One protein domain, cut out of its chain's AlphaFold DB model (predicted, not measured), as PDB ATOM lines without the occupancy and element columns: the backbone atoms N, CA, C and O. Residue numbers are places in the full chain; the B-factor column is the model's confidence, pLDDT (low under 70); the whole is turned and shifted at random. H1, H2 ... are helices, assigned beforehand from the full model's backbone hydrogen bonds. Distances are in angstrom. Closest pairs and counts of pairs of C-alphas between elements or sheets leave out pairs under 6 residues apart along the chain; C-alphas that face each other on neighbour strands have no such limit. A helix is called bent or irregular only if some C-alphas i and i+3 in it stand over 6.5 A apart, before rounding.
ATOM      1  N   SER A 344     -33.748 -34.435  39.305       66.50
ATOM      2  CA  SER A 344     -34.376 -33.568  38.280       66.50
ATOM      3  C   SER A 344     -35.434 -32.621  38.859       66.50
ATOM      4  O   SER A 344     -35.465 -31.434  38.535       66.50
ATOM      5  N   ASP A 345     -36.300 -33.148  39.722       67.12
ATOM      6  CA  ASP A 345     -37.484 -32.427  40.196       67.12
ATOM      7  C   ASP A 345     -37.155 -31.526  41.396       67.12
ATOM      8  O   ASP A 345     -37.660 -30.403  41.511       67.12
ATOM      9  N   ASP A 346     -36.213 -31.959  42.241       68.62
ATOM     10  CA  ASP A 346     -35.697 -31.140  43.339       68.62
ATOM     11  C   ASP A 346     -34.818 -29.994  42.810       68.62
ATOM     12  O   ASP A 346     -34.859 -28.888  43.348       68.62
ATOM     13  N   GLN A 347     -34.077 -30.207  41.717       74.12
ATOM     14  CA  GLN A 347     -33.260 -29.176  41.078       74.12
ATOM     15  C   GLN A 347     -34.117 -28.042  40.495       74.12
ATOM     16  O   GLN A 347     -33.830 -26.873  40.755       74.12
ATOM     17  N   LYS A 348     -35.214 -28.365  39.796       77.12
ATOM     18  CA  LYS A 348     -36.189 -27.360  39.323       77.12
ATOM     19  C   LYS A 348     -36.796 -26.571  40.482       77.12
ATOM     20  O   LYS A 348     -36.930 -25.352  40.407       77.12
ATOM     21  N   SER A 349     -37.110 -27.257  41.581       77.62
ATOM     22  CA  SER A 349     -37.639 -26.630  42.796       77.62
ATOM     23  C   SER A 349     -36.616 -25.680  43.439       77.62
ATOM     24  O   SER A 349     -36.964 -24.576  43.858       77.62
ATOM     25  N   LEU A 350     -35.335 -26.064  43.473       75.50
ATOM     26  CA  LEU A 350     -34.236 -25.222  43.956       75.50
ATOM     27  C   LEU A 350     -33.997 -24.000  43.061       75.50
ATOM     28  O   LEU A 350     -33.766 -22.907  43.577       75.50
ATOM     29  N   GLU A 351     -34.050 -24.165  41.741       79.06
ATOM     30  CA  GLU A 351     -33.929 -23.070  40.773       79.06
ATOM     31  C   GLU A 351     -35.085 -22.081  40.898       79.06
ATOM     32  O   GLU A 351     -34.853 -20.873  40.913       79.06
ATOM     33  N   LEU A 352     -36.308 -22.575  41.101       79.12
ATOM     34  CA  LEU A 352     -37.481 -21.742  41.341       79.12
ATOM     35  C   LEU A 352     -37.343 -20.939  42.641       79.12
ATOM     36  O   LEU A 352     -37.582 -19.735  42.645       79.12
ATOM     37  N   ILE A 353     -36.875 -21.554  43.734       77.50
ATOM     38  CA  ILE A 353     -36.626 -20.829  44.991       77.50
ATOM     39  C   ILE A 353     -35.497 -19.795  44.825       77.50
ATOM     40  O   ILE A 353     -35.605 -18.678  45.336       77.50
ATOM     41  N   LYS A 354     -34.430 -20.122  44.081       80.75
ATOM     42  CA  LYS A 354     -33.359 -19.166  43.745       80.75
ATOM     43  C   LYS A 354     -33.888 -17.996  42.913       80.75
ATOM     44  O   LYS A 354     -33.495 -16.864  43.176       80.75
ATOM     45  N   LEU A 355     -34.790 -18.256  41.966       79.94
ATOM     46  CA  LEU A 355     -35.416 -17.246  41.117       79.94
ATOM     47  C   LEU A 355     -36.349 -16.323  41.910       79.94
ATOM     48  O   LEU A 355     -36.319 -15.112  41.715       79.94
ATOM     49  N   ILE A 356     -37.110 -16.857  42.870       79.62
ATOM     50  CA  ILE A 356     -37.876 -16.027  43.814       79.62
ATOM     51  C   ILE A 356     -36.923 -15.121  44.598       79.62
ATOM     52  O   ILE A 356     -37.148 -13.919  44.710       79.62
ATOM     53  N   ASN A 357     -35.824 -15.684  45.100       76.75
ATOM     54  CA  ASN A 357     -34.849 -14.955  45.907       76.75
ATOM     55  C   ASN A 357     -34.011 -13.935  45.125       76.75
ATOM     56  O   ASN A 357     -33.401 -13.066  45.746       76.75
ATOM     57  N   SER A 358     -33.978 -14.010  43.793       78.31
ATOM     58  CA  SER A 358     -33.382 -12.982  42.935       78.31
ATOM     59  C   SER A 358     -34.385 -11.912  42.489       78.31
ATOM     60  O   SER A 358     -34.005 -10.992  41.768       78.31
ATOM     61  N   GLY A 359     -35.649 -12.001  42.922       71.56
ATOM     62  CA  GLY A 359     -36.719 -11.082  42.529       71.56
ATOM     63  C   GLY A 359     -37.331 -11.385  41.165       71.56
ATOM     64  O   GLY A 359     -37.966 -10.513  40.576       71.56
ATOM     65  N   GLY A 360     -37.142 -12.601  40.652       75.25
ATOM     66  CA  GLY A 360     -37.806 -13.060  39.441       75.25
ATOM     67  C   GLY A 360     -39.323 -13.125  39.619       75.25
ATOM     68  O   GLY A 360     -39.829 -13.519  40.672       75.25
ATOM     69  N   ALA A 361     -40.058 -12.744  38.573       71.12
ATOM     70  CA  ALA A 361     -41.507 -12.884  38.547       71.12
ATOM     71  C   ALA A 361     -41.876 -14.374  38.508       71.12
ATOM     72  O   ALA A 361     -41.466 -15.094  37.598       71.12
ATOM     73  N   VAL A 362     -42.644 -14.831  39.499       74.88
ATOM     74  CA  VAL A 362     -43.169 -16.199  39.551       74.88
ATOM     75  C   VAL A 362     -44.679 -16.157  39.433       74.88
ATOM     76  O   VAL A 362     -45.380 -15.638  40.303       74.88
ATOM     77  N   GLU A 363     -45.190 -16.740  38.356       76.69
ATOM     78  CA  GLU A 363     -46.619 -16.894  38.115       76.69
ATOM     79  C   GLU A 363     -47.159 -18.076  38.929       76.69
ATOM     80  O   GLU A 363     -47.337 -19.188  38.439       76.69
ATOM     81  N   VAL A 364     -47.429 -17.819  40.212       73.69
ATOM     82  CA  VAL A 364     -47.878 -18.817  41.203       73.69
ATOM     83  C   VAL A 364     -49.111 -19.617  40.747       73.69
ATOM     84  O   VAL A 364     -49.295 -20.767  41.141       73.69
ATOM     85  N   HIS A 365     -49.957 -19.032  39.900       72.12
ATOM     86  CA  HIS A 365     -51.188 -19.651  39.410       72.12
ATOM     87  C   HIS A 365     -50.956 -20.783  38.393       72.12
ATOM     88  O   HIS A 365     -51.817 -21.663  38.285       72.12
ATOM     89  N   LEU A 366     -49.814 -20.789  37.694       78.31
ATOM     90  CA  LEU A 366     -49.465 -21.804  36.692       78.31
ATOM     91  C   LEU A 366     -48.818 -23.057  37.289       78.31
ATOM     92  O   LEU A 366     -48.723 -24.070  36.601       78.31
ATOM     93  N   LEU A 367     -48.394 -23.006  38.553       81.38
ATOM     94  CA  LEU A 367     -47.735 -24.136  39.198       81.38
ATOM     95  C   LEU A 367     -48.731 -25.258  39.494       81.38
ATOM     96  O   LEU A 367     -49.802 -25.042  40.079       81.38
ATOM     97  N   SER A 368     -48.349 -26.467  39.094       82.38
ATOM     98  CA  SER A 368     -49.085 -27.692  39.384       82.38
ATOM     99  C   SER A 368     -48.951 -28.097  40.857       82.38
ATOM    100  O   SER A 368     -48.083 -27.620  41.593       82.38
ATOM    101  N   TYR A 369     -49.820 -29.006  41.310       80.81
ATOM    102  CA  TYR A 369     -49.740 -29.535  42.673       80.81
ATOM    103  C   TYR A 369     -48.421 -30.275  42.929       80.81
ATOM    104  O   TYR A 369     -47.832 -30.095  43.988       80.81
ATOM    105  N   GLU A 370     -47.942 -31.071  41.970       80.00
ATOM    106  CA  GLU A 370     -46.705 -31.854  42.104       80.00
ATOM    107  C   GLU A 370     -45.466 -30.954  42.217       80.00
ATOM    108  O   GLU A 370     -44.578 -31.206  43.036       80.00
ATOM    109  N   GLU A 371     -45.436 -29.855  41.458       80.06
ATOM    110  CA  GLU A 371     -44.377 -28.845  41.541       80.06
ATOM    111  C   GLU A 371     -44.417 -28.099  42.879       80.06
ATOM    112  O   GLU A 371     -43.381 -27.928  43.519       80.06
ATOM    113  N   LEU A 372     -45.603 -27.706  43.357       80.50
ATOM    114  CA  LEU A 372     -45.747 -27.052  44.662       80.50
ATOM    115  C   LEU A 372     -45.408 -27.991  45.820       80.50
ATOM    116  O   LEU A 372     -44.731 -27.575  46.757       80.50
ATOM    117  N   ASP A 373     -45.838 -29.251  45.764       81.19
ATOM    118  CA  ASP A 373     -45.496 -30.266  46.761       81.19
ATOM    119  C   ASP A 373     -43.979 -30.482  46.826       81.19
ATOM    120  O   ASP A 373     -43.407 -30.538  47.915       81.19
ATOM    121  N   SER A 374     -43.301 -30.503  45.676       79.56
ATOM    122  CA  SER A 374     -41.836 -30.592  45.594       79.56
ATOM    123  C   SER A 374     -41.152 -29.350  46.179       79.56
ATOM    124  O   SER A 374     -40.268 -29.470  47.032       79.56
ATOM    125  N   VAL A 375     -41.623 -28.147  45.836       79.44
ATOM    126  CA  VAL A 375     -41.128 -26.880  46.406       79.44
ATOM    127  C   VAL A 375     -41.302 -26.848  47.928       79.44
ATOM    128  O   VAL A 375     -40.364 -26.510  48.655       79.44
ATOM    129  N   PHE A 376     -42.463 -27.250  48.449       78.44
ATOM    130  CA  PHE A 376     -42.711 -27.277  49.890       78.44
ATOM    131  C   PHE A 376     -41.943 -28.388  50.610       78.44
ATOM    132  O   PHE A 376     -41.465 -28.160  51.723       78.44
ATOM    133  N   LYS A 377     -41.724 -29.549  49.984       76.69
ATOM    134  CA  LYS A 377     -40.816 -30.588  50.502       76.69
ATOM    135  C   LYS A 377     -39.388 -30.067  50.657       76.69
ATOM    136  O   LYS A 377     -38.749 -30.360  51.668       76.69
ATOM    137  N   VAL A 378     -38.903 -29.257  49.714       72.00
ATOM    138  CA  VAL A 378     -37.580 -28.616  49.803       72.00
ATOM    139  C   VAL A 378     -37.554 -27.554  50.909       72.00
ATOM    140  O   VAL A 378     -36.656 -27.578  51.756       72.00
ATOM    141  N   LEU A 379     -38.557 -26.670  50.965       70.06
ATOM    142  CA  LEU A 379     -38.644 -25.593  51.963       70.06
ATOM    143  C   LEU A 379     -38.803 -26.117  53.401       70.06
ATOM    144  O   LEU A 379     -38.210 -25.572  54.333       70.06
ATOM    145  N   TRP A 380     -39.579 -27.183  53.605       73.44
ATOM    146  CA  TRP A 380     -39.834 -27.767  54.929       73.44
ATOM    147  C   TRP A 380     -38.865 -28.904  55.295       73.44
ATOM    148  O   TRP A 380     -38.816 -29.327  56.449       73.44
ATOM    149  N   GLY A 381     -38.042 -29.380  54.355       60.84
ATOM    150  CA  GLY A 381     -37.175 -30.559  54.496       60.84
ATOM    151  C   GLY A 381     -35.949 -30.416  55.411       60.84
ATOM    152  O   GLY A 381     -35.084 -31.299  55.428       60.84
ATOM    153  N   ASN A 382     -35.828 -29.329  56.183       60.78
ATOM    154  CA  ASN A 382     -34.626 -29.001  56.968       60.78
ATOM    155  C   ASN A 382     -33.338 -29.045  56.118       60.78
ATOM    156  O   ASN A 382     -32.294 -29.526  56.569       60.78
ATOM    157  N   VAL A 383     -33.427 -28.592  54.865       58.41
ATOM    158  CA  VAL A 383     -32.307 -28.566  53.907       58.41
ATOM    159  C   VAL A 383     -31.520 -27.253  54.011       58.41
ATOM    160  O   VAL A 383     -30.365 -27.190  53.611       58.41
ATOM    161  N   GLY A 384     -32.098 -26.228  54.647       57.91
ATOM    162  CA  GLY A 384     -31.477 -24.907  54.799       57.91
ATOM    163  C   GLY A 384     -31.789 -23.944  53.651       57.91
ATOM    164  O   GLY A 384     -31.235 -22.853  53.613       57.91
ATOM    165  N   VAL A 385     -32.689 -24.322  52.738       65.44
ATOM    166  CA  VAL A 385     -33.191 -23.461  51.661       65.44
ATOM    167  C   VAL A 385     -34.457 -22.763  52.134       65.44
ATOM    168  O   VAL A 385     -35.382 -23.416  52.618       65.44
ATOM    169  N   ARG A 386     -34.498 -21.437  52.009       65.25
ATOM    170  CA  ARG A 386     -35.653 -20.607  52.367       65.25
ATOM    171  C   ARG A 386     -35.877 -19.529  51.318       65.25
ATOM    172  O   ARG A 386     -34.951 -19.144  50.604       65.25
ATOM    173  N   ILE A 387     -37.107 -19.033  51.261       72.19
ATOM    174  CA  ILE A 387     -37.423 -17.790  50.560       72.19
ATOM    175  C   ILE A 387     -37.040 -16.628  51.484       72.19
ATOM    176  O   ILE A 387     -37.388 -16.643  52.665       72.19
ATOM    177  N   LEU A 388     -36.286 -15.656  50.966       68.62
ATOM    178  CA  LEU A 388     -35.842 -14.482  51.718       68.62
ATOM    179  C   LEU A 388     -37.056 -13.691  52.218       68.62
ATOM    180  O   LEU A 388     -38.056 -13.571  51.513       68.62
ATOM    181  N   GLY A 389     -36.948 -13.077  53.400       62.50
ATOM    182  CA  GLY A 389     -38.051 -12.315  54.005       62.50
ATOM    183  C   GLY A 389     -38.605 -11.191  53.117       62.50
ATOM    184  O   GLY A 389     -39.794 -10.891  53.180       62.50
ATOM    185  N   LYS A 390     -37.779 -10.637  52.218       69.81
ATOM    186  CA  LYS A 390     -38.186  -9.649  51.201       69.81
ATOM    187  C   LYS A 390     -39.232 -10.179  50.208       69.81
ATOM    188  O   LYS A 390     -39.939  -9.386  49.602       69.81
ATOM    189  N   TYR A 391     -39.357 -11.498  50.070       72.56
ATOM    190  CA  TYR A 391     -40.295 -12.184  49.176       72.56
ATOM    191  C   TYR A 391     -41.311 -13.028  49.971       72.56
ATOM    192  O   TYR A 391     -41.780 -14.075  49.532       72.56
ATOM    193  N   LYS A 392     -41.664 -12.597  51.188       74.38
ATOM    194  CA  LYS A 392     -42.624 -13.315  52.043       74.38
ATOM    195  C   LYS A 392     -44.034 -13.371  51.438       74.38
ATOM    196  O   LYS A 392     -44.748 -14.350  51.644       74.38
ATOM    197  N   GLU A 393     -44.424 -12.353  50.674       72.81
ATOM    198  CA  GLU A 393     -45.722 -12.304  49.984       72.81
ATOM    199  C   GLU A 393     -45.858 -13.423  48.946       72.81
ATOM    200  O   GLU A 393     -46.858 -14.141  48.938       72.81
ATOM    201  N   THR A 394     -44.819 -13.668  48.139       74.88
ATOM    202  CA  THR A 394     -44.819 -14.775  47.171       74.88
ATOM    203  C   THR A 394     -44.838 -16.138  47.862       74.88
ATOM    204  O   THR A 394     -45.506 -17.048  47.373       74.88
ATOM    205  N   TYR A 395     -44.211 -16.286  49.034       77.44
ATOM    206  CA  TYR A 395     -44.344 -17.503  49.847       77.44
ATOM    207  C   TYR A 395     -45.790 -17.760  50.304       77.44
ATOM    208  O   TYR A 395     -46.264 -18.897  50.228       77.44
ATOM    209  N   PHE A 396     -46.510 -16.734  50.771       77.12
ATOM    210  CA  PHE A 396     -47.906 -16.901  51.189       77.12
ATOM    211  C   PHE A 396     -48.821 -17.250  50.016       77.12
ATOM    212  O   PHE A 396     -49.614 -18.180  50.146       77.12
ATOM    213  N   LEU A 397     -48.635 -16.612  48.857       77.88
ATOM    214  CA  LEU A 397     -49.373 -16.950  47.637       77.88
ATOM    215  C   LEU A 397     -49.142 -18.409  47.211       77.88
ATOM    216  O   LEU A 397     -50.093 -19.121  46.883       77.88
ATOM    217  N   LEU A 398     -47.894 -18.894  47.265       78.81
ATOM    218  CA  LEU A 398     -47.574 -20.304  46.997       78.81
ATOM    219  C   LEU A 398     -48.296 -21.238  47.978       78.81
ATOM    220  O   LEU A 398     -48.815 -22.282  47.583       78.81
ATOM    221  N   LYS A 399     -48.352 -20.859  49.260       79.88
ATOM    222  CA  LYS A 399     -48.979 -21.659  50.318       79.88
ATOM    223  C   LYS A 399     -50.498 -21.727  50.160       79.88
ATOM    224  O   LYS A 399     -51.070 -22.805  50.319       79.88
ATOM    225  N   GLU A 400     -51.139 -20.609  49.837       76.50
ATOM    226  CA  GLU A 400     -52.577 -20.546  49.554       76.50
ATOM    227  C   GLU A 400     -52.938 -21.421  48.355       76.50
ATOM    228  O   GLU A 400     -53.851 -22.247  48.436       76.50
ATOM    229  N   ARG A 401     -52.162 -21.324  47.270       78.25
ATOM    230  CA  ARG A 401     -52.351 -22.156  46.079       78.25
ATOM    231  C   ARG A 401     -52.174 -23.644  46.378       78.25
ATOM    232  O   ARG A 401     -52.986 -24.452  45.928       78.25
ATOM    233  N   PHE A 402     -51.158 -24.011  47.159       81.62
ATOM    234  CA  PHE A 402     -50.926 -25.395  47.566       81.62
ATOM    235  C   PHE A 402     -52.075 -25.947  48.416       81.62
ATOM    236  O   PHE A 402     -52.565 -27.042  48.144       81.62
ATOM    237  N   ALA A 403     -52.556 -25.183  49.402       81.69
ATOM    238  CA  ALA A 403     -53.695 -25.580  50.228       81.69
ATOM    239  C   ALA A 403     -54.973 -25.768  49.392       81.69
ATOM    240  O   ALA A 403     -55.690 -26.755  49.569       81.69
ATOM    241  N   PHE A 404     -55.217 -24.864  48.438       81.06
ATOM    242  CA  PHE A 404     -56.337 -24.954  47.506       81.06
ATOM    243  C   PHE A 404     -56.266 -26.224  46.646       81.06
ATOM    244  O   PHE A 404     -57.208 -27.015  46.647       81.06
ATOM    245  N   LEU A 405     -55.139 -26.481  45.976       80.75
ATOM    246  CA  LEU A 405     -54.976 -27.662  45.118       80.75
ATOM    247  C   LEU A 405     -55.021 -28.978  45.908       80.75
ATOM    248  O   LEU A 405     -55.626 -29.947  45.452       80.75
ATOM    249  N   LYS A 406     -54.466 -28.996  47.126       82.75
ATOM    250  CA  LYS A 406     -54.557 -30.142  48.041       82.75
ATOM    251  C   LYS A 406     -56.005 -30.472  48.407       82.75
ATOM    252  O   LYS A 406     -56.370 -31.642  48.489       82.75
ATOM    253  N   SER A 407     -56.832 -29.448  48.626       77.81
ATOM    254  CA  SER A 407     -58.250 -29.630  48.955       77.81
ATOM    255  C   SER A 407     -59.071 -30.187  47.787       77.81
ATOM    256  O   SER A 407     -60.048 -30.893  48.021       77.81
ATOM    257  N   ILE A 408     -58.663 -29.906  46.545       79.88
ATOM    258  CA  ILE A 408     -59.303 -30.434  45.332       79.88
ATOM    259  C   ILE A 408     -58.935 -31.909  45.148       79.88
ATOM    260  O   ILE A 408     -59.826 -32.744  45.062       79.88
ATOM    261  N   GLN A 409     -57.646 -32.258  45.215       71.88
ATOM    262  CA  GLN A 409     -57.217 -33.659  45.105       71.88
ATOM    263  C   GLN A 409     -57.795 -34.554  46.210       71.88
ATOM    264  O   GLN A 409     -58.119 -35.711  45.960       71.88
ATOM    265  N   GLY A 410     -57.954 -34.029  47.429       61.56
ATOM    266  CA  GLY A 410     -58.593 -34.763  48.525       61.56
ATOM    267  C   GLY A 410     -60.091 -35.017  48.321       61.56
ATOM    268  O   GLY A 410     -60.621 -35.936  48.936       61.56
ATOM    269  N   LYS A 411     -60.765 -34.227  47.474       59.50
ATOM    270  CA  LYS A 411     -62.173 -34.422  47.093       59.50
ATOM    271  C   LYS A 411     -62.342 -35.348  45.892       59.50
ATOM    272  O   LYS A 411     -63.346 -36.035  45.834       59.50
ATOM    273  N   ASP A 412     -61.374 -35.382  44.978       53.81
ATOM    274  CA  ASP A 412     -61.388 -36.302  43.830       53.81
ATOM    275  C   ASP A 412     -60.968 -37.740  44.214       53.81
ATOM    276  O   ASP A 412     -61.218 -38.683  43.465       53.81
ATOM    277  N   ALA A 413     -60.313 -37.914  45.369       49.50
ATOM    278  CA  ALA A 413     -59.874 -39.209  45.901       49.50
ATOM    279  C   ALA A 413     -60.846 -39.851  46.917       49.50
ATOM    280  O   ALA A 413     -60.572 -40.959  47.387       49.50
ATOM    281  N   ALA A 414     -61.933 -39.160  47.276       43.84
ATOM    282  CA  ALA A 414     -63.011 -39.632  48.151       43.84
ATOM    283  C   ALA A 414     -64.264 -39.922  47.320       43.84
ATOM    284  O   ALA A 414     -64.962 -40.909  47.648       43.84
TER     285      ALA A 414
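Overview. This is residues 344 to 414 of the 414 residues of an uncharacterized protein of Halobacteriovorax sp. JY17 (UniProt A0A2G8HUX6). Picture an open V of two helices, H1 and the long H3, with the last residues of H1 meeting H3 near its beginning, and a third helix, H2, bridging the two arms: H2 crosses H1 steeply and has its first residues, 369 to 373, on residues 398 to 406 of H3. H3 makes the length of the whole and runs on past H2 toward the end. The printed part has 71 residues, with three named helices in the order H1, H2, H3 and no named strand; 50 residues are in helices, and the class is all helix. The whole is compact, with a radius of gyration of the C-alphas of 12.3 A, yet elongated in outline, spanning 39 by 23 by 19 A.

Arrangement. Start at H1, residues 344 to 357, and look from it to H2, residues 369 to 380. They touch, and their closest C-alphas, those of Ser 349 and Val 375, are 5.0 A apart. Their lines stand at a steep tilt of 69.7 degrees, only just short of about perpendicular, and they run the same way. Next look at H3, residues 389 to 412, which H2 touches with residues 369 to 373 alone, beside residues 398 to 406. The closest C-alphas there, those of Tyr 369 and Leu 405, are 6.1 A apart, and the tilt is steep at 49 degrees, opposite ways. H1 and H3 only just touch, with 3 pairs of C-alphas within 8 A, between residues 356 to 357 and residues 391 to 394. Their closest C-alphas, those of Asn 357 and Tyr 391, are 6.9 A apart, at a steep tilt of 41 degrees, opposite ways. The helix packing is mostly crossed, the helices standing at wide angles: 0 of the 3 touching pairs are at a shallow tilt. In H1 and H2 every O i to N i+4 pair is within hydrogen-bond range; in H3 it is 18 of 20.

Along the chain. Find C-alpha 344 at (-34.376, -33.568, 38.280); from there H1 runs 20.1 A to C-alpha 357. H2 begins at C-alpha 369, at (-49.740, -29.535, 42.673), and covers 15.9 A to C-alpha 380. H3 covers 35.0 A from C-alpha 389 to C-alpha 412 at (-61.388, -36.302, 43.830). It is irregular, with C-alphas 390 and 393 8.1 A apart, and has a kink of 25 degrees near residue 396.

Size, cuts and confidence. The C-alphas of Ser 358 and Ala 414, the two farthest apart, are 40.2 A from each other. The printed part has no cut and ends at residue 414, the chain's last. The link from H1 to H2, with 11 residues, is long; that from H2 to H3, with 8, is short but not tight. The mean pLDDT of the printed part is 73.5, and 17 residues are under 70: residues 344 to 346, 381 to 386, 388 to 390 and 410 to 414.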